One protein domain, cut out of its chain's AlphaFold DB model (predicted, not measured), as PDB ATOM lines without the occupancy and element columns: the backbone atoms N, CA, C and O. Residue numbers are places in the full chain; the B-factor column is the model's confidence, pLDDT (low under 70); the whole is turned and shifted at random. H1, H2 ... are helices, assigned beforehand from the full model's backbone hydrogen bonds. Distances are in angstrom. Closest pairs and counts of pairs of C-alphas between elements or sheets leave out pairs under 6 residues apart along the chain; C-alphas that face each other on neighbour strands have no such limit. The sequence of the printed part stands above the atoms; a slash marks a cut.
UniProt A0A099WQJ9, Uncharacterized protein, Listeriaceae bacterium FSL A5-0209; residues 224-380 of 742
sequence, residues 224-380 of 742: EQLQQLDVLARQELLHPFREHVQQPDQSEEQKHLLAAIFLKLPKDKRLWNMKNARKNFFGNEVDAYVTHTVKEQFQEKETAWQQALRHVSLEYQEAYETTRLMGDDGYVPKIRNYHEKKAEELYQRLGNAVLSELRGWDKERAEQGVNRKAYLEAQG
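What this domain is: This is residues 224 to 380 of the 742 residues of an uncharacterized protein of Listeriaceae bacterium FSL A5-0209 (UniProt A0A099WQJ9). Three long helices, H1, H5 and H6, make a loose up-and-down bundle, each running against the one before it in the chain, and a pair of opposed helices, H2 and H4, crosses the long H6. Little H3 packs on H6, H7 folds back from the end of H6 to H2, and the long link of residues 323 to 336 makes the far end of a rod. The printed part has 157 residues with seven named helices, H1 to H7 in chain order, and no named strand: all helix. The whole is loose, with a radius of gyration of the C-alphas of 19.3 A and spans of 67 by 30 by 22 A.

How they stand to each other: Start with H1, residues 224 to 245, and look across to H5, residues 299 to 322: they touch, through residues 301 to 312 alone of H5, with Leu 232 and Trp 305 as closest C-alphas, 5.8 A apart, at a shallow tilt of 30 degrees, opposite ways. H1 also touches the hub, H6, residues 337 to 367, through residues 346 to 357 alone of H6; the closest C-alphas, Arg 242 and Ala 353, are 5.9 A apart, at a shallow tilt of 28 degrees, the same way. H2, residues 252 to 264, touches H4, residues 283 to 297, at a shallow tilt of 20 degrees, opposite ways; the closest C-alphas, Leu 257 and Tyr 289, are 6.1 A apart. H3, residues 274 to 277, touches H6 at Met 274 and Gln 348, their closest C-alphas, 5.6 A apart, and touches H4 only at the corner, where the C-alphas of Ala 277 and Gly 283 are closest, 4.2 A apart. H4 touches H6 about perpendicular, at 79 degrees, with Val 286 and Gly 351 as closest C-alphas, 5.9 A apart. H5 and H6 form a helical hairpin at a steep tilt of 38 degrees, opposite ways, touching closest at C-alphas Ser 313 and His 339, 5.8 A apart. H7, residues 372 to 378, touches H2, with Leu 263 and Arg 372 as closest C-alphas, 6.6 A apart. H5 and H7 are apart. Every O i to N i+4 pair is within hydrogen-bond range in H2, H4, H5 and H7, against 13 of 18 in H1 and 25 of 27 in H6; H3 is too short for such a pair.

Where its parts are: Find C-alpha 224 at (196.027, 177.483, 174.328); from there H1 runs 29.7 A to C-alpha 245. H2, residues 252 to 264, is 18.3 A long, H3, residues 274 to 277, 4.6 A, and H4, residues 283 to 297, 21.2 A. H5 runs 34.0 A from C-alpha 299 to C-alpha 322. Find C-alpha 337 at (179.713, 167.795, 184.299); H6 runs 44.1 A from it to C-alpha 367. H7, 9.9 A, ends with C-alpha 378 at (207.450, 165.880, 219.103).

The domain as a whole: Look at Gly 327 and Ala 378 for the two C-alphas farthest apart, 68.0 A. The printed part has no cut, and the link from H5 to H6 is long. The mean pLDDT of the printed part is 85.0; residues 248 to 249, 321 and 323 to 337 are under 70.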
ATOM      1  N   GLU A 224     195.539 176.383 173.502       71.81
ATOM      2  CA  GLU A 224     196.027 177.483 174.328       71.81
ATOM      3  C   GLU A 224     195.254 177.617 175.653       71.81
ATOM      4  O   GLU A 224     195.858 177.487 176.713       71.81
ATOM      5  N   GLN A 225     193.930 177.808 175.635       79.44
ATOM      6  CA  GLN A 225     193.121 177.941 176.859       79.44
ATOM      7  C   GLN A 225     193.211 176.705 177.766       79.44
ATOM      8  O   GLN A 225     193.272 176.822 178.987       79.44
ATOM      9  N   LEU A 226     193.232 175.504 177.182       81.50
ATOM     10  CA  LEU A 226     193.381 174.248 177.915       81.50
ATOM     11  C   LEU A 226     194.782 174.122 178.527       81.50
ATOM     12  O   LEU A 226     194.901 173.638 179.652       81.50
ATOM     13  N   GLN A 227     195.828 174.593 177.837       82.69
ATOM     14  CA  GLN A 227     197.174 174.710 178.404       82.69
ATOM     15  C   GLN A 227     197.218 175.755 179.521       82.69
ATOM     16  O   GLN A 227     197.721 175.436 180.593       82.69
ATOM     17  N   GLN A 228     196.642 176.947 179.334       86.81
ATOM     18  CA  GLN A 228     196.526 177.981 180.371       86.81
ATOM     19  C   GLN A 228     195.794 177.440 181.614       86.81
ATOM     20  O   GLN A 228     196.274 177.598 182.735       86.81
ATOM     21  N   LEU A 229     194.688 176.712 181.429       89.56
ATOM     22  CA  LEU A 229     193.919 176.081 182.504       89.56
ATOM     23  C   LEU A 229     194.724 175.004 183.256       89.56
ATOM     24  O   LEU A 229     194.624 174.914 184.481       89.56
ATOM     25  N   ASP A 230     195.526 174.191 182.559       89.19
ATOM     26  CA  ASP A 230     196.391 173.186 183.195       89.19
ATOM     27  C   ASP A 230     197.673 173.803 183.798       89.19
ATOM     28  O   ASP A 230     198.176 173.278 184.790       89.19
ATOM     29  N   VAL A 231     198.179 174.927 183.277       92.12
ATOM     30  CA  VAL A 231     199.254 175.738 183.886       92.12
ATOM     31  C   VAL A 231     198.765 176.333 185.203       92.12
ATOM     32  O   VAL A 231     199.366 176.071 186.246       92.12
ATOM     33  N   LEU A 232     197.620 177.023 185.192       92.81
ATOM     34  CA  LEU A 232     196.982 177.560 186.393       92.81
ATOM     35  C   LEU A 232     196.703 176.445 187.425       92.81
ATOM     36  O   LEU A 232     197.041 176.579 188.601       92.81
ATOM     37  N   ALA A 233     196.182 175.291 186.984       92.88
ATOM     38  CA  ALA A 233     195.925 174.148 187.863       92.88
ATOM     39  C   ALA A 233     197.198 173.531 188.466       92.88
ATOM     40  O   ALA A 233     197.213 173.172 189.645       92.88
ATOM     41  N   ARG A 234     198.238 173.301 187.649       91.75
ATOM     42  CA  ARG A 234     199.397 172.468 188.020       91.75
ATOM     43  C   ARG A 234     200.583 173.275 188.533       91.75
ATOM     44  O   ARG A 234     201.197 172.852 189.508       91.75
ATOM     45  N   GLN A 235     200.923 174.361 187.844       92.50
ATOM     46  CA  GLN A 235     202.109 175.174 188.109       92.50
ATOM     47  C   GLN A 235     201.786 176.266 189.126       92.50
ATOM     48  O   GLN A 235     202.468 176.357 190.137       92.50
ATOM     49  N   GLU A 236     200.707 177.027 188.924       92.69
ATOM     50  CA  GLU A 236     200.394 178.155 189.807       92.69
ATOM     51  C   GLU A 236     199.764 177.736 191.139       92.69
ATOM     52  O   GLU A 236     200.123 178.290 192.181       92.69
ATOM     53  N   LEU A 237     198.850 176.757 191.126       93.25
ATOM     54  CA  LEU A 237     198.135 176.311 192.323       93.25
ATOM     55  C   LEU A 237     198.735 175.040 192.950       93.25
ATOM     56  O   LEU A 237     199.242 175.084 194.067       93.25
ATOM     57  N   LEU A 238     198.698 173.894 192.258       94.25
ATOM     58  CA  LEU A 238     199.051 172.594 192.855       94.25
ATOM     59  C   LEU A 238     200.519 172.472 193.297       94.25
ATOM     60  O   LEU A 238     200.793 171.730 194.241       94.25
ATOM     61  N   HIS A 239     201.463 173.137 192.625       93.69
ATOM     62  CA  HIS A 239     202.884 173.052 192.968       93.69
ATOM     63  C   HIS A 239     203.231 173.913 194.202       93.69
ATOM     64  O   HIS A 239     203.691 173.317 195.177       93.69
ATOM     65  N   PRO A 240     202.920 175.225 194.258       92.81
ATOM     66  CA  PRO A 240     203.001 176.010 195.493       92.81
ATOM     67  C   PRO A 240     202.183 175.438 196.663       92.81
ATOM     68  O   PRO A 240     202.651 175.458 197.796       92.81
ATOM     69  N   PHE A 241     201.003 174.849 196.420       93.75
ATOM     70  CA  PHE A 241     200.237 174.164 197.473       93.75
ATOM     71  C   PHE A 241     201.000 172.968 198.071       93.75
ATOM     72  O   PHE A 241     200.958 172.749 199.279       93.75
ATOM     73  N   ARG A 242     201.721 172.183 197.254       92.38
ATOM     74  CA  ARG A 242     202.566 171.075 197.747       92.38
ATOM     75  C   ARG A 242     203.717 171.576 198.608       92.38
ATOM     76  O   ARG A 242     203.990 170.971 199.638       92.38
ATOM     77  N   GLU A 243     204.360 172.656 198.179       90.75
ATOM     78  CA  GLU A 243     205.463 173.271 198.917       90.75
ATOM     79  C   GLU A 243     204.973 173.850 200.243       90.75
ATOM     80  O   GLU A 243     205.604 173.614 201.267       90.75
ATOM     81  N   HIS A 244     203.808 174.508 200.265       88.56
ATOM     82  CA  HIS A 244     203.240 175.000 201.517       88.56
ATOM     83  C   HIS A 244     202.863 173.876 202.489       88.56
ATOM     84  O   HIS A 244     203.197 173.954 203.664       88.56
ATOM     85  N   VAL A 245     202.254 172.786 202.015       86.94
ATOM     86  CA  VAL A 245     201.942 171.611 202.858       86.94
ATOM     87  C   VAL A 245     203.203 170.989 203.495       86.94
ATOM     88  O   VAL A 245     203.097 170.285 204.499       86.94
ATOM     89  N   GLN A 246     204.390 171.272 202.947       85.19
ATOM     90  CA  GLN A 246     205.700 170.870 203.476       85.19
ATOM     91  C   GLN A 246     206.363 171.918 204.386       85.19
ATOM     92  O   GLN A 246     207.359 171.612 205.045       85.19
ATOM     93  N   GLN A 247     205.841 173.145 204.446       79.56
ATOM     94  CA  GLN A 247     206.394 174.219 205.268       79.56
ATOM     95  C   GLN A 247     205.923 174.109 206.733       79.56
ATOM     96  O   GLN A 247     204.763 173.780 207.000       79.56
ATOM     97  N   PRO A 248     206.800 174.403 207.716       61.41
ATOM     98  CA  PRO A 248     206.487 174.299 209.144       61.41
ATOM     99  C   PRO A 248     205.656 175.478 209.690       61.41
ATOM    100  O   PRO A 248     205.336 175.502 210.878       61.41
ATOM    101  N   ASP A 249     205.325 176.462 208.852       68.19
ATOM    102  CA  ASP A 249     204.635 177.710 209.202       68.19
ATOM    103  C   ASP A 249     203.096 177.613 209.159       68.19
ATOM    104  O   ASP A 249     202.412 178.628 209.281       68.19
ATOM    105  N   GLN A 250     202.559 176.390 209.067       75.38
ATOM    106  CA  GLN A 250     201.132 176.074 209.206       75.38
ATOM    107  C   GLN A 250     200.475 176.849 210.366       75.38
ATOM    108  O   GLN A 250     200.990 176.856 211.495       75.38
ATOM    109  N   SER A 251     199.291 177.418 210.128       81.31
ATOM    110  CA  SER A 251     198.443 177.994 211.179       81.31
ATOM    111  C   SER A 251     198.046 176.932 212.216       81.31
ATOM    112  O   SER A 251     198.091 175.730 211.948       81.31
ATOM    113  N   GLU A 252     197.654 177.334 213.428       80.56
ATOM    114  CA  GLU A 252     197.249 176.364 214.462       80.56
ATOM    115  C   GLU A 252     196.025 175.533 214.029       80.56
ATOM    116  O   GLU A 252     195.947 174.338 214.321       80.56
ATOM    117  N   GLU A 253     195.116 176.114 213.240       80.81
ATOM    118  CA  GLU A 253     193.975 175.398 212.655       80.81
ATOM    119  C   GLU A 253     194.426 174.391 211.584       80.81
ATOM    120  O   GLU A 253     194.023 173.224 211.622       80.81
ATOM    121  N   GLN A 254     195.350 174.781 210.698       84.44
ATOM    122  CA  GLN A 254     195.996 173.871 209.746       84.44
ATOM    123  C   GLN A 254     196.722 172.713 210.458       84.44
ATOM    124  O   GLN A 254     196.539 171.550 210.084       84.44
ATOM    125  N   LYS A 255     197.481 172.992 211.529       84.38
ATOM    126  CA  LYS A 255     198.144 171.972 212.365       84.38
ATOM    127  C   LYS A 255     197.134 171.008 212.987       84.38
ATOM    128  O   LYS A 255     197.321 169.792 212.909       84.38
ATOM    129  N   HIS A 256     196.054 171.519 213.576       85.75
ATOM    130  CA  HIS A 256     195.002 170.693 214.169       85.75
ATOM    131  C   HIS A 256     194.289 169.812 213.132       85.75
ATOM    132  O   HIS A 256     194.039 168.634 213.405       85.75
ATOM    133  N   LEU A 257     194.028 170.326 211.926       87.31
ATOM    134  CA  LEU A 257     193.460 169.548 210.823       87.31
ATOM    135  C   LEU A 257     194.420 168.444 210.345       87.31
ATOM    136  O   LEU A 257     194.013 167.282 210.265       87.31
ATOM    137  N   LEU A 258     195.701 168.753 210.112       90.44
ATOM    138  CA  LEU A 258     196.720 167.762 209.729       90.44
ATOM    139  C   LEU A 258     196.886 166.668 210.795       90.44
ATOM    140  O   LEU A 258     196.895 165.478 210.467       90.44
ATOM    141  N   ALA A 259     196.918 167.043 212.078       88.44
ATOM    142  CA  ALA A 259     196.934 166.105 213.199       88.44
ATOM    143  C   ALA A 259     195.688 165.198 213.217       88.44
ATOM    144  O   ALA A 259     195.807 163.977 213.374       88.44
ATOM    145  N   ALA A 260     194.495 165.767 213.012       88.44
ATOM    146  CA  ALA A 260     193.239 165.022 212.977       88.44
ATOM    147  C   ALA A 260     193.186 164.021 211.810       88.44
ATOM    148  O   ALA A 260     192.787 162.872 212.018       88.44
ATOM    149  N   ILE A 261     193.637 164.414 210.611       91.44
ATOM    150  CA  ILE A 261     193.770 163.510 209.457       91.44
ATOM    151  C   ILE A 261     194.759 162.388 209.798       91.44
ATOM    152  O   ILE A 261     194.416 161.209 209.699       91.44
ATOM    153  N   PHE A 262     195.972 162.728 210.252       92.06
ATOM    154  CA  PHE A 262     197.045 161.762 210.503       92.06
ATOM    155  C   PHE A 262     196.658 160.697 211.539       92.06
ATOM    156  O   PHE A 262     196.961 159.511 211.369       92.06
ATOM    157  N   LEU A 263     195.923 161.082 212.586       90.88
ATOM    158  CA  LEU A 263     195.381 160.147 213.573       90.88
ATOM    159  C   LEU A 263     194.270 159.245 213.004       90.88
ATOM    160  O   LEU A 263     194.213 158.070 213.371       90.88
ATOM    161  N   LYS A 264     193.438 159.744 212.080       90.50
ATOM    162  CA  LYS A 264     192.341 158.989 211.439       90.50
ATOM    163  C   LYS A 264     192.784 158.062 210.297       90.50
ATOM    164  O   LYS A 264     192.045 157.137 209.956       90.50
ATOM    165  N   LEU A 265     193.967 158.263 209.707       92.19
ATOM    166  CA  LEU A 265     194.436 157.467 208.561       92.19
ATOM    167  C   LEU A 265     194.485 155.949 208.856       92.19
ATOM    168  O   LEU A 265     195.074 155.534 209.861       92.19
ATOM    169  N   PRO A 266     193.964 155.082 207.967       91.38
ATOM    170  CA  PRO A 266     193.972 153.634 208.174       91.38
ATOM    171  C   PRO A 266     195.395 153.055 208.156       91.38
ATOM    172  O   PRO A 266     196.327 153.658 207.619       91.38
ATOM    173  N   LYS A 267     195.572 151.844 208.704       87.75
ATOM    174  CA  LYS A 267     196.863 151.125 208.658       87.75
ATOM    175  C   LYS A 267     197.299 150.764 207.229       87.75
ATOM    176  O   LYS A 267     198.494 150.718 206.963       87.75
ATOM    177  N   ASP A 268     196.352 150.519 206.320       90.56
ATOM    178  CA  ASP A 268     196.655 150.231 204.914       90.56
ATOM    179  C   ASP A 268     196.924 151.522 204.118       90.56
ATOM    180  O   ASP A 268     196.011 152.307 203.841       90.56
ATOM    181  N   LYS A 269     198.183 151.701 203.698       89.62
ATOM    182  CA  LYS A 269     198.661 152.845 202.900       89.62
ATOM    183  C   LYS A 269     198.103 152.878 201.466       89.62
ATOM    184  O   LYS A 269     198.192 153.916 200.802       89.62
ATOM    185  N   ARG A 270     197.488 151.788 200.978       89.81
ATOM    186  CA  ARG A 270     196.781 151.731 199.679       89.81
ATOM    187  C   ARG A 270     195.510 152.587 199.679       89.81
ATOM    188  O   ARG A 270     195.103 153.106 198.639       89.81
ATOM    189  N   LEU A 271     194.904 152.794 200.849       90.06
ATOM    190  CA  LEU A 271     193.698 153.612 201.010       90.06
ATOM    191  C   LEU A 271     193.978 155.126 201.014       90.06
ATOM    192  O   LEU A 271     193.040 155.912 200.948       90.06
ATOM    193  N   TRP A 272     195.245 155.552 201.068       93.12
ATOM    194  CA  TRP A 272     195.631 156.957 201.256       93.12
ATOM    195  C   TRP A 272     195.651 157.714 199.917       93.12
ATOM    196  O   TRP A 272     196.697 158.093 199.392       93.12
ATOM    197  N   ASN A 273     194.483 157.869 199.307       92.81
ATOM    198  CA  ASN A 273     194.262 158.702 198.125       92.81
ATOM    199  C   ASN A 273     192.831 159.248 198.171       92.81
ATOM    200  O   ASN A 273     191.954 158.579 198.713       92.81
ATOM    201  N   MET A 274     192.564 160.416 197.588       90.44
ATOM    202  CA  MET A 274     191.273 161.105 197.756       90.44
ATOM    203  C   MET A 274     190.057 160.302 197.277       90.44
ATOM    204  O   MET A 274     189.009 160.326 197.921       90.44
ATOM    205  N   LYS A 275     190.208 159.495 196.216       89.94
ATOM    206  CA  LYS A 275     189.149 158.612 195.687       89.94
ATOM    207  C   LYS A 275     188.737 157.508 196.675       89.94
ATOM    208  O   LYS A 275     187.608 157.016 196.611       89.94
ATOM    209  N   ASN A 276     189.636 157.132 197.586       89.00
ATOM    210  CA  ASN A 276     189.360 156.241 198.709       89.00
ATOM    211  C   ASN A 276     189.038 157.021 199.999       89.00
ATOM    212  O   ASN A 276     188.172 156.584 200.753       89.00
ATOM    213  N   ALA A 277     189.657 158.183 200.237       87.00
ATOM    214  CA  ALA A 277     189.410 159.027 201.408       87.00
ATOM    215  C   ALA A 277     187.950 159.494 201.474       87.00
ATOM    216  O   ALA A 277     187.301 159.278 202.490       87.00
ATOM    217  N   ARG A 278     187.385 159.991 200.362       84.75
ATOM    218  CA  ARG A 278     185.962 160.386 200.238       84.75
ATOM    219  C   ARG A 278     184.955 159.239 200.434       84.75
ATOM    220  O   ARG A 278     183.755 159.476 200.493       84.75
ATOM    221  N   LYS A 279     185.423 157.990 200.541       86.69
ATOM    222  CA  LYS A 279     184.610 156.801 200.872       86.69
ATOM    223  C   LYS A 279     184.786 156.336 202.324       86.69
ATOM    224  O   LYS A 279     184.249 155.296 202.693       86.69
ATOM    225  N   ASN A 280     185.574 157.055 203.122       80.12
ATOM    226  CA  ASN A 280     185.987 156.698 204.475       80.12
ATOM    227  C   ASN A 280     185.896 157.912 205.419       80.12
ATOM    228  O   ASN A 280     185.794 159.057 204.989       80.12
ATOM    229  N   PHE A 281     186.001 157.664 206.726       79.25
ATOM    230  CA  PHE A 281     185.886 158.659 207.807       79.25
ATOM    231  C   PHE A 281     187.082 159.634 207.939       79.25
ATOM    232  O   PHE A 281     187.415 160.043 209.048       79.25
ATOM    233  N   PHE A 282     187.784 159.924 206.840       82.25
ATOM    234  CA  PHE A 282     188.892 160.889 206.798       82.25
ATOM    235  C   PHE A 282     188.917 161.750 205.519       82.25
ATOM    236  O   PHE A 282     189.833 162.550 205.343       82.25
ATOM    237  N   GLY A 283     187.960 161.573 204.596       83.94
ATOM    238  CA  GLY A 283     187.879 162.379 203.372       83.94
ATOM    239  C   GLY A 283     187.491 163.827 203.649       83.94
ATOM    240  O   GLY A 283     188.172 164.735 203.182       83.94
ATOM    241  N   ASN A 284     186.456 164.027 204.469       87.56
ATOM    242  CA  ASN A 284     185.928 165.346 204.823       87.56
ATOM    243  C   ASN A 284     186.998 166.236 205.469       87.56
ATOM    244  O   ASN A 284     187.040 167.429 205.212       87.56
ATOM    245  N   GLU A 285     187.871 165.657 206.290       87.69
ATOM    246  CA  GLU A 285     188.954 166.350 206.981       87.69
ATOM    247  C   GLU A 285     190.062 166.796 206.016       87.69
ATOM    248  O   GLU A 285     190.607 167.884 206.180       87.69
ATOM    249  N   VAL A 286     190.367 165.997 204.982       91.31
ATOM    250  CA  VAL A 286     191.319 166.396 203.931       91.31
ATOM    251  C   VAL A 286     190.699 167.441 203.006       91.31
ATOM    252  O   VAL A 286     191.346 168.444 202.724       91.31
ATOM    253  N   ASP A 287     189.451 167.252 202.566       91.00
ATOM    254  CA  ASP A 287     188.732 168.251 201.764       91.00
ATOM    255  C   ASP A 287     188.567 169.577 202.550       91.00
ATOM    256  O   ASP A 287     188.717 170.651 201.966       91.00
ATOM    257  N   ALA A 288     188.375 169.533 203.877       89.94
ATOM    258  CA  ALA A 288     188.354 170.715 204.745       89.94
ATOM    259  C   ALA A 288     189.722 171.414 204.836       89.94
ATOM    260  O   ALA A 288     189.785 172.620 204.619       89.94
ATOM    261  N   TYR A 289     190.817 170.682 205.091       91.69
ATOM    262  CA  TYR A 289     192.169 171.264 205.100       91.69
ATOM    263  C   TYR A 289     192.535 171.903 203.751       91.69
ATOM    264  O   TYR A 289     193.079 173.009 203.718       91.69
ATOM    265  N   VAL A 290     192.213 171.229 202.638       93.25
ATOM    266  CA  VAL A 290     192.424 171.766 201.283       93.25
ATOM    267  C   VAL A 290     191.626 173.054 201.104       93.25
ATOM    268  O   VAL A 290     192.201 174.064 200.714       93.25
ATOM    269  N   THR A 291     190.332 173.051 201.438       92.38
ATOM    270  CA  THR A 291     189.465 174.233 201.302       92.38
ATOM    271  C   THR A 291     189.951 175.402 202.165       92.38
ATOM    272  O   THR A 291     189.960 176.534 201.694       92.38
ATOM    273  N   HIS A 292     190.405 175.138 203.394       90.38
ATOM    274  CA  HIS A 292     190.953 176.150 204.303       90.38
ATOM    275  C   HIS A 292     192.220 176.795 203.733       90.38
ATOM    276  O   HIS A 292     192.267 178.000 203.514       90.38
ATOM    277  N   THR A 293     193.217 175.969 203.417       90.88
ATOM    278  CA  THR A 293     194.525 176.412 202.913       90.88
ATOM    279  C   THR A 293     194.394 177.139 201.573       90.88
ATOM    280  O   THR A 293     195.015 178.181 201.372       90.88
ATOM    281  N   VAL A 294     193.535 176.650 200.669       92.62
ATOM    282  CA  VAL A 294     193.245 177.344 199.406       92.62
ATOM    283  C   VAL A 294     192.582 178.700 199.665       92.62
ATOM    284  O   VAL A 294     193.038 179.694 199.105       92.62
ATOM    285  N   LYS A 295     191.583 178.779 200.554       91.19
ATOM    286  CA  LYS A 295     190.894 180.035 200.895       91.19
ATOM    287  C   LYS A 295     191.803 181.064 201.579       91.19
ATOM    288  O   LYS A 295     191.634 182.251 201.335       91.19
ATOM    289  N   GLU A 296     192.727 180.649 202.441       89.31
ATOM    290  CA  GLU A 296     193.602 181.587 203.164       89.31
ATOM    291  C   GLU A 296     194.775 182.102 202.325       89.31
ATOM    292  O   GLU A 296     195.157 183.262 202.461       89.31
ATOM    293  N   GLN A 297     195.369 181.249 201.485       89.12
ATOM    294  CA  GLN A 297     196.693 181.509 200.902       89.12
ATOM    295  C   GLN A 297     196.717 181.495 199.371       89.12
ATOM    296  O   GLN A 297     197.612 182.075 198.761       89.12
ATOM    297  N   PHE A 298     195.745 180.837 198.734       91.62
ATOM    298  CA  PHE A 298     195.714 180.641 197.283       91.62
ATOM    299  C   PHE A 298     194.426 181.162 196.629       91.62
ATOM    300  O   PHE A 298     194.194 180.881 195.455       91.62
ATOM    301  N   GLN A 299     193.606 181.941 197.347       93.44
ATOM    302  CA  GLN A 299     192.277 182.376 196.899       93.44
ATOM    303  C   GLN A 299     192.319 183.120 195.559       93.44
ATOM    304  O   GLN A 299     191.469 182.885 194.705       93.44
ATOM    305  N   GLU A 300     193.312 183.985 195.347       92.69
ATOM    306  CA  GLU A 300     193.512 184.699 194.080       92.69
ATOM    307  C   GLU A 300     193.783 183.723 192.924       92.69
ATOM    308  O   GLU A 300     193.114 183.772 191.892       92.69
ATOM    309  N   LYS A 301     194.699 182.768 193.133       92.88
ATOM    310  CA  LYS A 301     195.064 181.748 192.139       92.88
ATOM    311  C   LYS A 301     193.915 180.789 191.838       92.88
ATOM    312  O   LYS A 301     193.696 180.439 190.678       92.88
ATOM    313  N   GLU A 302     193.162 180.382 192.860       93.25
ATOM    314  CA  GLU A 302     191.956 179.578 192.673       93.25
ATOM    315  C   GLU A 302     190.883 180.380 191.931       93.25
ATOM    316  O   GLU A 302     190.306 179.872 190.978       93.25
ATOM    317  N   THR A 303     190.668 181.653 192.277       92.25
ATOM    318  CA  THR A 303     189.688 182.522 191.603       92.25
ATOM    319  C   THR A 303     190.023 182.706 190.124       92.25
ATOM    320  O   THR A 303     189.135 182.548 189.283       92.25
ATOM    321  N   ALA A 304     191.291 182.961 189.787       92.19
ATOM    322  CA  ALA A 304     191.760 183.042 188.404       92.19
ATOM    323  C   ALA A 304     191.552 181.714 187.650       92.19
ATOM    324  O   ALA A 304     191.055 181.702 186.522       92.19
ATOM    325  N   TRP A 305     191.839 180.577 188.293       94.00
ATOM    326  CA  TRP A 305     191.579 179.258 187.716       94.00
ATOM    327  C   TRP A 305     190.079 178.965 187.530       94.00
ATOM    328  O   TRP A 305     189.686 178.459 186.482       94.00
ATOM    329  N   GLN A 306     189.221 179.332 188.487       90.94
ATOM    330  CA  GLN A 306     187.758 179.200 188.404       90.94
ATOM    331  C   GLN A 306     187.148 180.164 187.367       90.94
ATOM    332  O   GLN A 306     186.084 179.894 186.812       90.94
ATOM    333  N   GLN A 307     187.778 181.310 187.090       90.00
ATOM    334  CA  GLN A 307     187.403 182.192 185.978       90.00
ATOM    335  C   GLN A 307     187.760 181.542 184.634       90.00
ATOM    336  O   GLN A 307     186.872 181.351 183.805       90.00
ATOM    337  N   ALA A 308     189.012 181.104 184.452       89.62
ATOM    338  CA  ALA A 308     189.443 180.385 183.250       89.62
ATOM    339  C   ALA A 308     188.602 179.116 182.998       89.62
ATOM    340  O   ALA A 308     188.160 178.873 181.875       89.62
ATOM    341  N   LEU A 309     188.299 178.345 184.050       89.88
ATOM    342  CA  LEU A 309     187.430 177.172 183.957       89.88
ATOM    343  C   LEU A 309     186.012 177.547 183.522       89.88
ATOM    344  O   LEU A 309     185.436 176.820 182.714       89.88
ATOM    345  N   ARG A 310     185.437 178.650 184.022       87.00
ATOM    346  CA  ARG A 310     184.107 179.113 183.596       87.00
ATOM    347  C   ARG A 310     184.081 179.498 182.122       87.00
ATOM    348  O   ARG A 310     183.182 179.034 181.431       87.00
ATOM    349  N   HIS A 311     185.075 180.237 181.624       83.94
ATOM    350  CA  HIS A 311     185.171 180.563 180.194       83.94
ATOM    351  C   HIS A 311     185.222 179.299 179.321       83.94
ATOM    352  O   HIS A 311     184.348 179.108 178.477       83.94
ATOM    353  N   VAL A 312     186.145 178.370 179.605       84.06
ATOM    354  CA  VAL A 312     186.235 177.089 178.874       84.06
ATOM    355  C   VAL A 312     184.941 176.270 179.008       84.06
ATOM    356  O   VAL A 312     184.477 175.676 178.039       84.06
ATOM    357  N   SER A 313     184.311 176.249 180.187       82.50
ATOM    358  CA  SER A 313     183.054 175.515 180.402       82.50
ATOM    359  C   SER A 313     181.891 176.086 179.589       82.50
ATOM    360  O   SER A 313     181.067 175.312 179.110       82.50
ATOM    361  N   LEU A 314     181.830 177.412 179.416       81.06
ATOM    362  CA  LEU A 314     180.816 178.092 178.608       81.06
ATOM    363  C   LEU A 314     181.038 177.865 177.107       81.06
ATOM    364  O   LEU A 314     180.081 177.561 176.402       81.06
ATOM    365  N   GLU A 315     182.282 177.911 176.622       78.88
ATOM    366  CA  GLU A 315     182.590 177.590 175.219       78.88
ATOM    367  C   GLU A 315     182.245 176.140 174.866       78.88
ATOM    368  O   GLU A 315     181.677 175.876 173.804       78.88
ATOM    369  N   TYR A 316     182.539 175.203 175.776       78.25
ATOM    370  CA  TYR A 316     182.087 173.818 175.656       78.25
ATOM    371  C   TYR A 316     180.562 173.723 175.718       78.25
ATOM    372  O   TYR A 316     179.981 172.958 174.950       78.25
ATOM    373  N   GLN A 317     179.902 174.501 176.581       76.69
ATOM    374  CA  GLN A 317     178.446 174.493 176.674       76.69
ATOM    375  C   GLN A 317     177.783 174.906 175.357       76.69
ATOM    376  O   GLN A 317     177.000 174.143 174.791       76.69
ATOM    377  N   GLU A 318     178.151 176.075 174.846       77.38
ATOM    378  CA  GLU A 318     177.607 176.650 173.619       77.38
ATOM    379  C   GLU A 318     177.853 175.733 172.408       77.38
ATOM    380  O   GLU A 318     176.952 175.480 171.606       77.38
ATOM    381  N   ALA A 319     179.046 175.141 172.308       75.88
ATOM    382  CA  ALA A 319     179.365 174.158 171.278       75.88
ATOM    383  C   ALA A 319     178.498 172.888 171.375       75.88
ATOM    384  O   ALA A 319     178.058 172.362 170.353       75.88
ATOM    385  N   TYR A 320     178.199 172.387 172.579       72.38
ATOM    386  CA  TYR A 320     177.329 171.217 172.759       72.38
ATOM    387  C   TYR A 320     175.839 171.492 172.514       72.38
ATOM    388  O   TYR A 320     175.116 170.555 172.147       72.38
ATOM    389  N   GLU A 321     175.391 172.730 172.730       69.25
ATOM    390  CA  GLU A 321     174.025 173.209 172.473       69.25
ATOM    391  C   GLU A 321     173.795 173.509 170.980       69.25
ATOM    392  O   GLU A 321     172.749 173.153 170.428       69.25
ATOM    393  N   THR A 322     174.797 174.075 170.299       70.50
ATOM    394  CA  THR A 322     174.802 174.265 168.836       70.50
ATOM    395  C   THR A 322     174.994 172.952 168.072       70.50
ATOM    396  O   THR A 322     174.392 172.779 167.010       70.50
ATOM    397  N   THR A 323     175.748 171.989 168.622       68.31
ATOM    398  CA  THR A 323     175.891 170.649 168.027       68.31
ATOM    399  C   THR A 323     174.595 169.841 168.159       68.31
ATOM    400  O   THR A 323     174.077 169.667 169.266       68.31
ATOM    401  N   ARG A 324     174.101 169.234 167.075       69.44
ATOM    402  CA  ARG A 324     172.831 168.478 167.050       69.44
ATOM    403  C   ARG A 324     172.994 167.047 166.537       69.44
ATOM    404  O   ARG A 324     173.851 166.768 165.707       69.44
ATOM    405  N   LEU A 325     172.138 166.157 167.040       66.81
ATOM    406  CA  LEU A 325     171.899 164.816 166.502       66.81
ATOM    407  C   LEU A 325     170.549 164.827 165.778       66.81
ATOM    408  O   LEU A 325     169.568 165.345 166.324       66.81
ATOM    409  N   MET A 326     170.468 164.262 164.573       60.00
ATOM    410  CA  MET A 326     169.192 164.174 163.856       60.00
ATOM    411  C   MET A 326     168.165 163.316 164.611       60.00
ATOM    412  O   MET A 326     168.463 162.248 165.145       60.00
ATOM    413  N   GLY A 327     166.923 163.802 164.662       53.53
ATOM    414  CA  GLY A 327     165.816 163.143 165.364       53.53
ATOM    415  C   GLY A 327     165.807 163.280 166.894       53.53
ATOM    416  O   GLY A 327     164.838 162.836 167.512       53.53
ATOM    417  N   ASP A 328     166.819 163.907 167.498       58.47
ATOM    418  CA  ASP A 328     166.867 164.228 168.929       58.47
ATOM    419  C   ASP A 328     165.874 165.366 169.280       58.47
ATOM    420  O   ASP A 328     165.664 166.294 168.491       58.47
ATOM    421  N   ASP A 329     165.227 165.314 170.453       48.44
ATOM    422  CA  ASP A 329     164.242 166.324 170.877       48.44
ATOM    423  C   ASP A 329     164.872 167.608 171.456       48.44
ATOM    424  O   ASP A 329     164.159 168.567 171.776       48.44
ATOM    425  N   GLY A 330     166.206 167.666 171.491       51.28
ATOM    426  CA  GLY A 330     167.004 168.732 172.092       51.28
ATOM    427  C   GLY A 330     167.603 168.321 173.438       51.28
ATOM    428  O   GLY A 330     167.875 169.186 174.272       51.28
ATOM    429  N   TYR A 331     167.784 167.021 173.687       45.25
ATOM    430  CA  TYR A 331     168.393 166.515 174.907       45.25
ATOM    431  C   TYR A 331     169.910 166.723 174.893       45.25
ATOM    432  O   TYR A 331     170.713 165.882 174.491       45.25
ATOM    433  N   VAL A 332     170.304 167.889 175.389       52.66
ATOM    434  CA  VAL A 332     171.695 168.270 175.602       52.66
ATOM    435  C   VAL A 332     172.300 167.439 176.759       52.66
ATOM    436  O   VAL A 332     171.882 167.596 177.914       52.66
ATOM    437  N   PRO A 333     173.272 166.533 176.515       46.75
ATOM    438  CA  PRO A 333     173.671 165.540 177.515       46.75
ATOM    439  C   PRO A 333     174.642 166.106 178.562       46.75
ATOM    440  O   PRO A 333     175.837 166.204 178.321       46.75
ATOM    441  N   LYS A 334     174.134 166.429 179.760       51.50
ATOM    442  CA  LYS A 334     174.914 166.696 180.996       51.50
ATOM    443  C   LYS A 334     176.218 167.514 180.831       51.50
ATOM    444  O   LYS A 334     177.218 167.217 181.485       51.50
ATOM    445  N   ILE A 335     176.180 168.606 180.064       51.84
ATOM    446  CA  ILE A 335     177.283 169.588 179.968       51.84
ATOM    447  C   ILE A 335     177.764 170.046 181.353       51.84
ATOM    448  O   ILE A 335     178.967 170.185 181.567       51.84
ATOM    449  N   ARG A 336     176.826 170.191 182.309       51.09
ATOM    450  CA  ARG A 336     177.061 170.492 183.738       51.09
ATOM    451  C   ARG A 336     178.264 169.765 184.348       51.09
ATOM    452  O   ARG A 336     178.907 170.288 185.252       51.09
ATOM    453  N   ASN A 337     178.589 168.582 183.837       67.12
ATOM    454  CA  ASN A 337     179.713 167.795 184.299       67.12
ATOM    455  C   ASN A 337     181.101 168.384 183.969       67.12
ATOM    456  O   ASN A 337     182.029 167.977 184.652       67.12
ATOM    457  N   TYR A 338     181.327 169.262 182.975       77.06
ATOM    458  CA  TYR A 338     182.709 169.691 182.649       77.06
ATOM    459  C   TYR A 338     183.335 170.509 183.788       77.06
ATOM    460  O   TYR A 338     184.376 170.120 184.323       77.06
ATOM    461  N   HIS A 339     182.658 171.579 184.216       82.81
ATOM    462  CA  HIS A 339     183.083 172.404 185.348       82.81
ATOM    463  C   HIS A 339     183.151 171.583 186.645       82.81
ATOM    464  O   HIS A 339     184.176 171.581 187.328       82.81
ATOM    465  N   GLU A 340     182.085 170.835 186.964       83.75
ATOM    466  CA  GLU A 340     182.008 169.986 188.165       83.75
ATOM    467  C   GLU A 340     183.163 168.961 188.209       83.75
ATOM    468  O   GLU A 340     183.849 168.837 189.224       83.75
ATOM    469  N   LYS A 341     183.448 168.276 187.090       85.88
ATOM    470  CA  LYS A 341     184.529 167.282 186.970       85.88
ATOM    471  C   LYS A 341     185.914 167.913 187.051       85.88
ATOM    472  O   LYS A 341     186.797 167.318 187.660       85.88
ATOM    473  N   LYS A 342     186.141 169.085 186.448       87.75
ATOM    474  CA  LYS A 342     187.452 169.754 186.506       87.75
ATOM    475  C   LYS A 342     187.755 170.282 187.903       87.75
ATOM    476  O   LYS A 342     188.877 170.094 188.374       87.75
ATOM    477  N   ALA A 343     186.757 170.837 188.591       89.56
ATOM    478  CA  ALA A 343     186.855 171.166 190.010       89.56
ATOM    479  C   ALA A 343     187.146 169.910 190.853       89.56
ATOM    480  O   ALA A 343     188.076 169.919 191.662       89.56
ATOM    481  N   GLU A 344     186.442 168.793 190.615       89.81
ATOM    482  CA  GLU A 344     186.721 167.548 191.339       89.81
ATOM    483  C   GLU A 344     188.143 167.022 191.067       89.81
ATOM    484  O   GLU A 344     188.850 166.681 192.016       89.81
ATOM    485  N   GLU A 345     188.594 167.002 189.806       91.88
ATOM    486  CA  GLU A 345     189.949 166.591 189.409       91.88
ATOM    487  C   GLU A 345     191.031 167.429 190.111       91.88
ATOM    488  O   GLU A 345     192.028 166.866 190.575       91.88
ATOM    489  N   LEU A 346     190.848 168.749 190.225       93.56
ATOM    490  CA  LEU A 346     191.781 169.639 190.920       93.56
ATOM    491  C   LEU A 346     191.806 169.370 192.431       93.56
ATOM    492  O   LEU A 346     192.871 169.078 192.976       93.56
ATOM    493  N   TYR A 347     190.656 169.394 193.108       93.00
ATOM    494  CA  TYR A 347     190.597 169.151 194.556       93.00
ATOM    495  C   TYR A 347     191.062 167.733 194.922       93.00
ATOM    496  O   TYR A 347     191.729 167.532 195.938       93.00
ATOM    497  N   GLN A 348     190.824 166.743 194.053       94.12
ATOM    498  CA  GLN A 348     191.383 165.399 194.200       94.12
ATOM    499  C   GLN A 348     192.922 165.404 194.101       94.12
ATOM    500  O   GLN A 348     193.574 164.662 194.840       94.12
ATOM    501  N   ARG A 349     193.529 166.225 193.226       95.06
ATOM    502  CA  ARG A 349     194.996 166.403 193.140       95.06
ATOM    503  C   ARG A 349     195.559 167.114 194.378       95.06
ATOM    504  O   ARG A 349     196.590 166.668 194.881       95.06
ATOM    505  N   LEU A 350     194.882 168.148 194.885       95.25
ATOM    506  CA  LEU A 350     195.277 168.897 196.088       95.25
ATOM    507  C   LEU A 350     195.223 168.012 197.344       95.25
ATOM    508  O   LEU A 350     196.231 167.843 198.024       95.25
ATOM    509  N   GLY A 351     194.110 167.321 197.603       94.94
ATOM    510  CA  GLY A 351     194.022 166.387 198.735       94.94
ATOM    511  C   GLY A 351     194.972 165.184 198.613       94.94
ATOM    512  O   GLY A 351     195.454 164.657 199.615       94.94
ATOM    513  N   ASN A 352     195.326 164.775 197.388       95.88
ATOM    514  CA  ASN A 352     196.385 163.787 197.168       95.88
ATOM    515  C   ASN A 352     197.790 164.319 197.510       95.88
ATOM    516  O   ASN A 352     198.644 163.500 197.839       95.88
ATOM    517  N   ALA A 353     198.042 165.634 197.464       95.19
ATOM    518  CA  ALA A 353     199.290 166.218 197.964       95.19
ATOM    519  C   ALA A 353     199.380 166.080 199.491       95.19
ATOM    520  O   ALA A 353     200.347 165.509 199.988       95.19
ATOM    521  N   VAL A 354     198.321 166.460 200.216       94.69
ATOM    522  CA  VAL A 354     198.213 166.285 201.680       94.69
ATOM    523  C   VAL A 354     198.421 164.818 202.077       94.69
ATOM    524  O   VAL A 354     199.247 164.491 202.925       94.69
ATOM    525  N   LEU A 355     197.738 163.891 201.398       94.62
ATOM    526  CA  LEU A 355     197.893 162.447 201.621       94.62
ATOM    527  C   LEU A 355     199.236 161.874 201.129       94.62
ATOM    528  O   LEU A 355     199.545 160.717 201.429       94.62
ATOM    529  N   SER A 356     200.024 162.629 200.362       94.62
ATOM    530  CA  SER A 356     201.405 162.281 200.022       94.62
ATOM    531  C   SER A 356     202.360 162.734 201.121       94.62
ATOM    532  O   SER A 356     203.200 161.943 201.538       94.62
ATOM    533  N   GLU A 357     202.186 163.941 201.655       93.25
ATOM    534  CA  GLU A 357     203.036 164.457 202.729       93.25
ATOM    535  C   GLU A 357     202.877 163.650 204.023       93.25
ATOM    536  O   GLU A 357     203.849 163.166 204.601       93.25
ATOM    537  N   LEU A 358     201.637 163.311 204.385       92.56
ATOM    538  CA  LEU A 358     201.373 162.425 205.520       92.56
ATOM    539  C   LEU A 358     201.976 161.009 205.346       92.56
ATOM    540  O   LEU A 358     202.154 160.302 206.342       92.56
ATOM    541  N   ARG A 359     202.345 160.566 204.125       94.12
ATOM    542  CA  ARG A 359     203.153 159.335 203.940       94.12
ATOM    543  C   ARG A 359     204.614 159.529 204.338       94.12
ATOM    544  O   ARG A 359     205.192 158.558 204.827       94.12
ATOM    545  N   GLY A 360     205.182 160.720 204.137       92.31
ATOM    546  CA  GLY A 360     206.508 161.102 204.631       92.31
ATOM    547  C   GLY A 360     206.551 160.992 206.151       92.31
ATOM    548  O   GLY A 360     207.291 160.171 206.692       92.31
ATOM    549  N   TRP A 361     205.606 161.641 206.830       91.75
ATOM    550  CA  TRP A 361     205.489 161.587 208.292       91.75
ATOM    551  C   TRP A 361     205.268 160.156 208.821       91.75
ATOM    552  O   TRP A 361     205.815 159.771 209.853       91.75
ATOM    553  N   ASP A 362     204.487 159.319 208.119       92.75
ATOM    554  CA  ASP A 362     204.295 157.908 208.501       92.75
ATOM    555  C   ASP A 362     205.508 157.007 208.183       92.75
ATOM    556  O   ASP A 362     205.564 155.877 208.673       92.75
ATOM    557  N   LYS A 363     206.469 157.477 207.375       93.06
ATOM    558  CA  LYS A 363     207.783 156.849 207.163       93.06
ATOM    559  C   LYS A 363     208.761 157.295 208.253       93.06
ATOM    560  O   LYS A 363     209.280 156.440 208.964       93.06
ATOM    561  N   GLU A 364     208.926 158.599 208.459       92.12
ATOM    562  CA  GLU A 364     209.834 159.170 209.464       92.12
ATOM    563  C   GLU A 364     209.526 158.671 210.875       92.12
ATOM    564  O   GLU A 364     210.409 158.159 211.562       92.12
ATOM    565  N   ARG A 365     208.253 158.695 211.295       92.88
ATOM    566  CA  ARG A 365     207.866 158.153 212.607       92.88
ATOM    567  C   ARG A 365     208.197 156.662 212.757       92.88
ATOM    568  O   ARG A 365     208.333 156.178 213.876       92.88
ATOM    569  N   ALA A 366     208.216 155.907 211.655       90.69
ATOM    570  CA  ALA A 366     208.446 154.465 211.664       90.69
ATOM    571  C   ALA A 366     209.947 154.158 211.734       90.69
ATOM    572  O   ALA A 366     210.337 153.244 212.452       90.69
ATOM    573  N   GLU A 367     210.772 154.977 211.080       92.38
ATOM    574  CA  GLU A 367     212.232 154.999 211.230       92.38
ATOM    575  C   GLU A 367     212.636 155.408 212.661       92.38
ATOM    576  O   GLU A 367     213.525 154.801 213.251       92.38
ATOM    577  N   GLN A 368     211.907 156.350 213.271       90.50
ATOM    578  CA  GLN A 368     212.039 156.735 214.686       90.50
ATOM    579  C   GLN A 368     211.421 155.725 215.681       90.50
ATOM    580  O   GLN A 368     211.583 155.874 216.890       90.50
ATOM    581  N   GLY A 369     210.669 154.720 215.212       90.06
ATOM    582  CA  GLY A 369     209.983 153.736 216.061       90.06
ATOM    583  C   GLY A 369     208.796 154.262 216.889       90.06
ATOM    584  O   GLY A 369     208.315 153.558 217.779       90.06
ATOM    585  N   VAL A 370     208.290 155.473 216.623       91.56
ATOM    586  CA  VAL A 370     207.254 156.136 217.435       91.56
ATOM    587  C   VAL A 370     205.826 155.971 216.888       91.56
ATOM    588  O   VAL A 370     205.560 155.786 215.691       91.56
ATOM    589  N   ASN A 371     204.852 156.052 217.799       90.81
ATOM    590  CA  ASN A 371     203.433 156.100 217.442       90.81
ATOM    591  C   ASN A 371     203.044 157.500 216.915       90.81
ATOM    592  O   ASN A 371     203.713 158.488 217.210       90.81
ATOM    593  N   ARG A 372     201.939 157.601 216.158       90.38
ATOM    594  CA  ARG A 372     201.527 158.869 215.521       90.38
ATOM    595  C   ARG A 372     201.269 160.020 216.496       90.38
ATOM    596  O   ARG A 372     201.539 161.156 216.133       90.38
ATOM    597  N   LYS A 373     200.774 159.757 217.713       90.00
ATOM    598  CA  LYS A 373     200.524 160.814 218.706       90.00
ATOM    599  C   LYS A 373     201.840 161.373 219.246       90.00
ATOM    600  O   LYS A 373     202.015 162.581 219.245       90.00
ATOM    601  N   ALA A 374     202.780 160.497 219.606       87.81
ATOM    602  CA  ALA A 374     204.116 160.896 220.050       87.81
ATOM    603  C   ALA A 374     204.901 161.642 218.953       87.81
ATOM    604  O   ALA A 374     205.623 162.584 219.258       87.81
ATOM    605  N   TYR A 375     204.720 161.269 217.680       89.62
ATOM    606  CA  TYR A 375     205.271 162.016 216.543       89.62
ATOM    607  C   TYR A 375     204.698 163.439 216.453       89.62
ATOM    608  O   TYR A 375     205.454 164.401 216.395       89.62
ATOM    609  N   LEU A 376     203.367 163.588 216.507       88.38
ATOM    610  CA  LEU A 376     202.706 164.900 216.474       88.38
ATOM    611  C   LEU A 376     203.056 165.774 217.695       88.38
ATOM    612  O   LEU A 376     203.192 166.983 217.550       88.38
ATOM    613  N   GLU A 377     203.233 165.178 218.878       86.75
ATOM    614  CA  GLU A 377     203.716 165.872 220.084       86.75
ATOM    615  C   GLU A 377     205.173 166.343 219.933       86.75
ATOM    616  O   GLU A 377     205.494 167.466 220.310       86.75
ATOM    617  N   ALA A 378     206.052 165.518 219.352       84.88
ATOM    618  CA  ALA A 378     207.450 165.880 219.103       84.88
ATOM    619  C   ALA A 378     207.607 166.967 218.024       84.88
ATOM    620  O   ALA A 378     208.494 167.808 218.134       84.88
ATOM    621  N   GLN A 379     206.730 166.964 217.015       82.75
ATOM    622  CA  GLN A 379     206.691 167.945 215.924       82.75
ATOM    623  C   GLN A 379     205.828 169.190 216.246       82.75
ATOM    624  O   GLN A 379     205.595 170.018 215.373       82.75
ATOM    625  N   GLY A 380     205.309 169.333 217.474       81.12
ATOM    626  CA  GLY A 380     204.551 170.519 217.906       81.12
ATOM    627  C   GLY A 380     203.110 170.645 217.381       81.12
ATOM    628  O   GLY A 380     202.443 171.626 217.687       81.12
TER     629      GLY A 380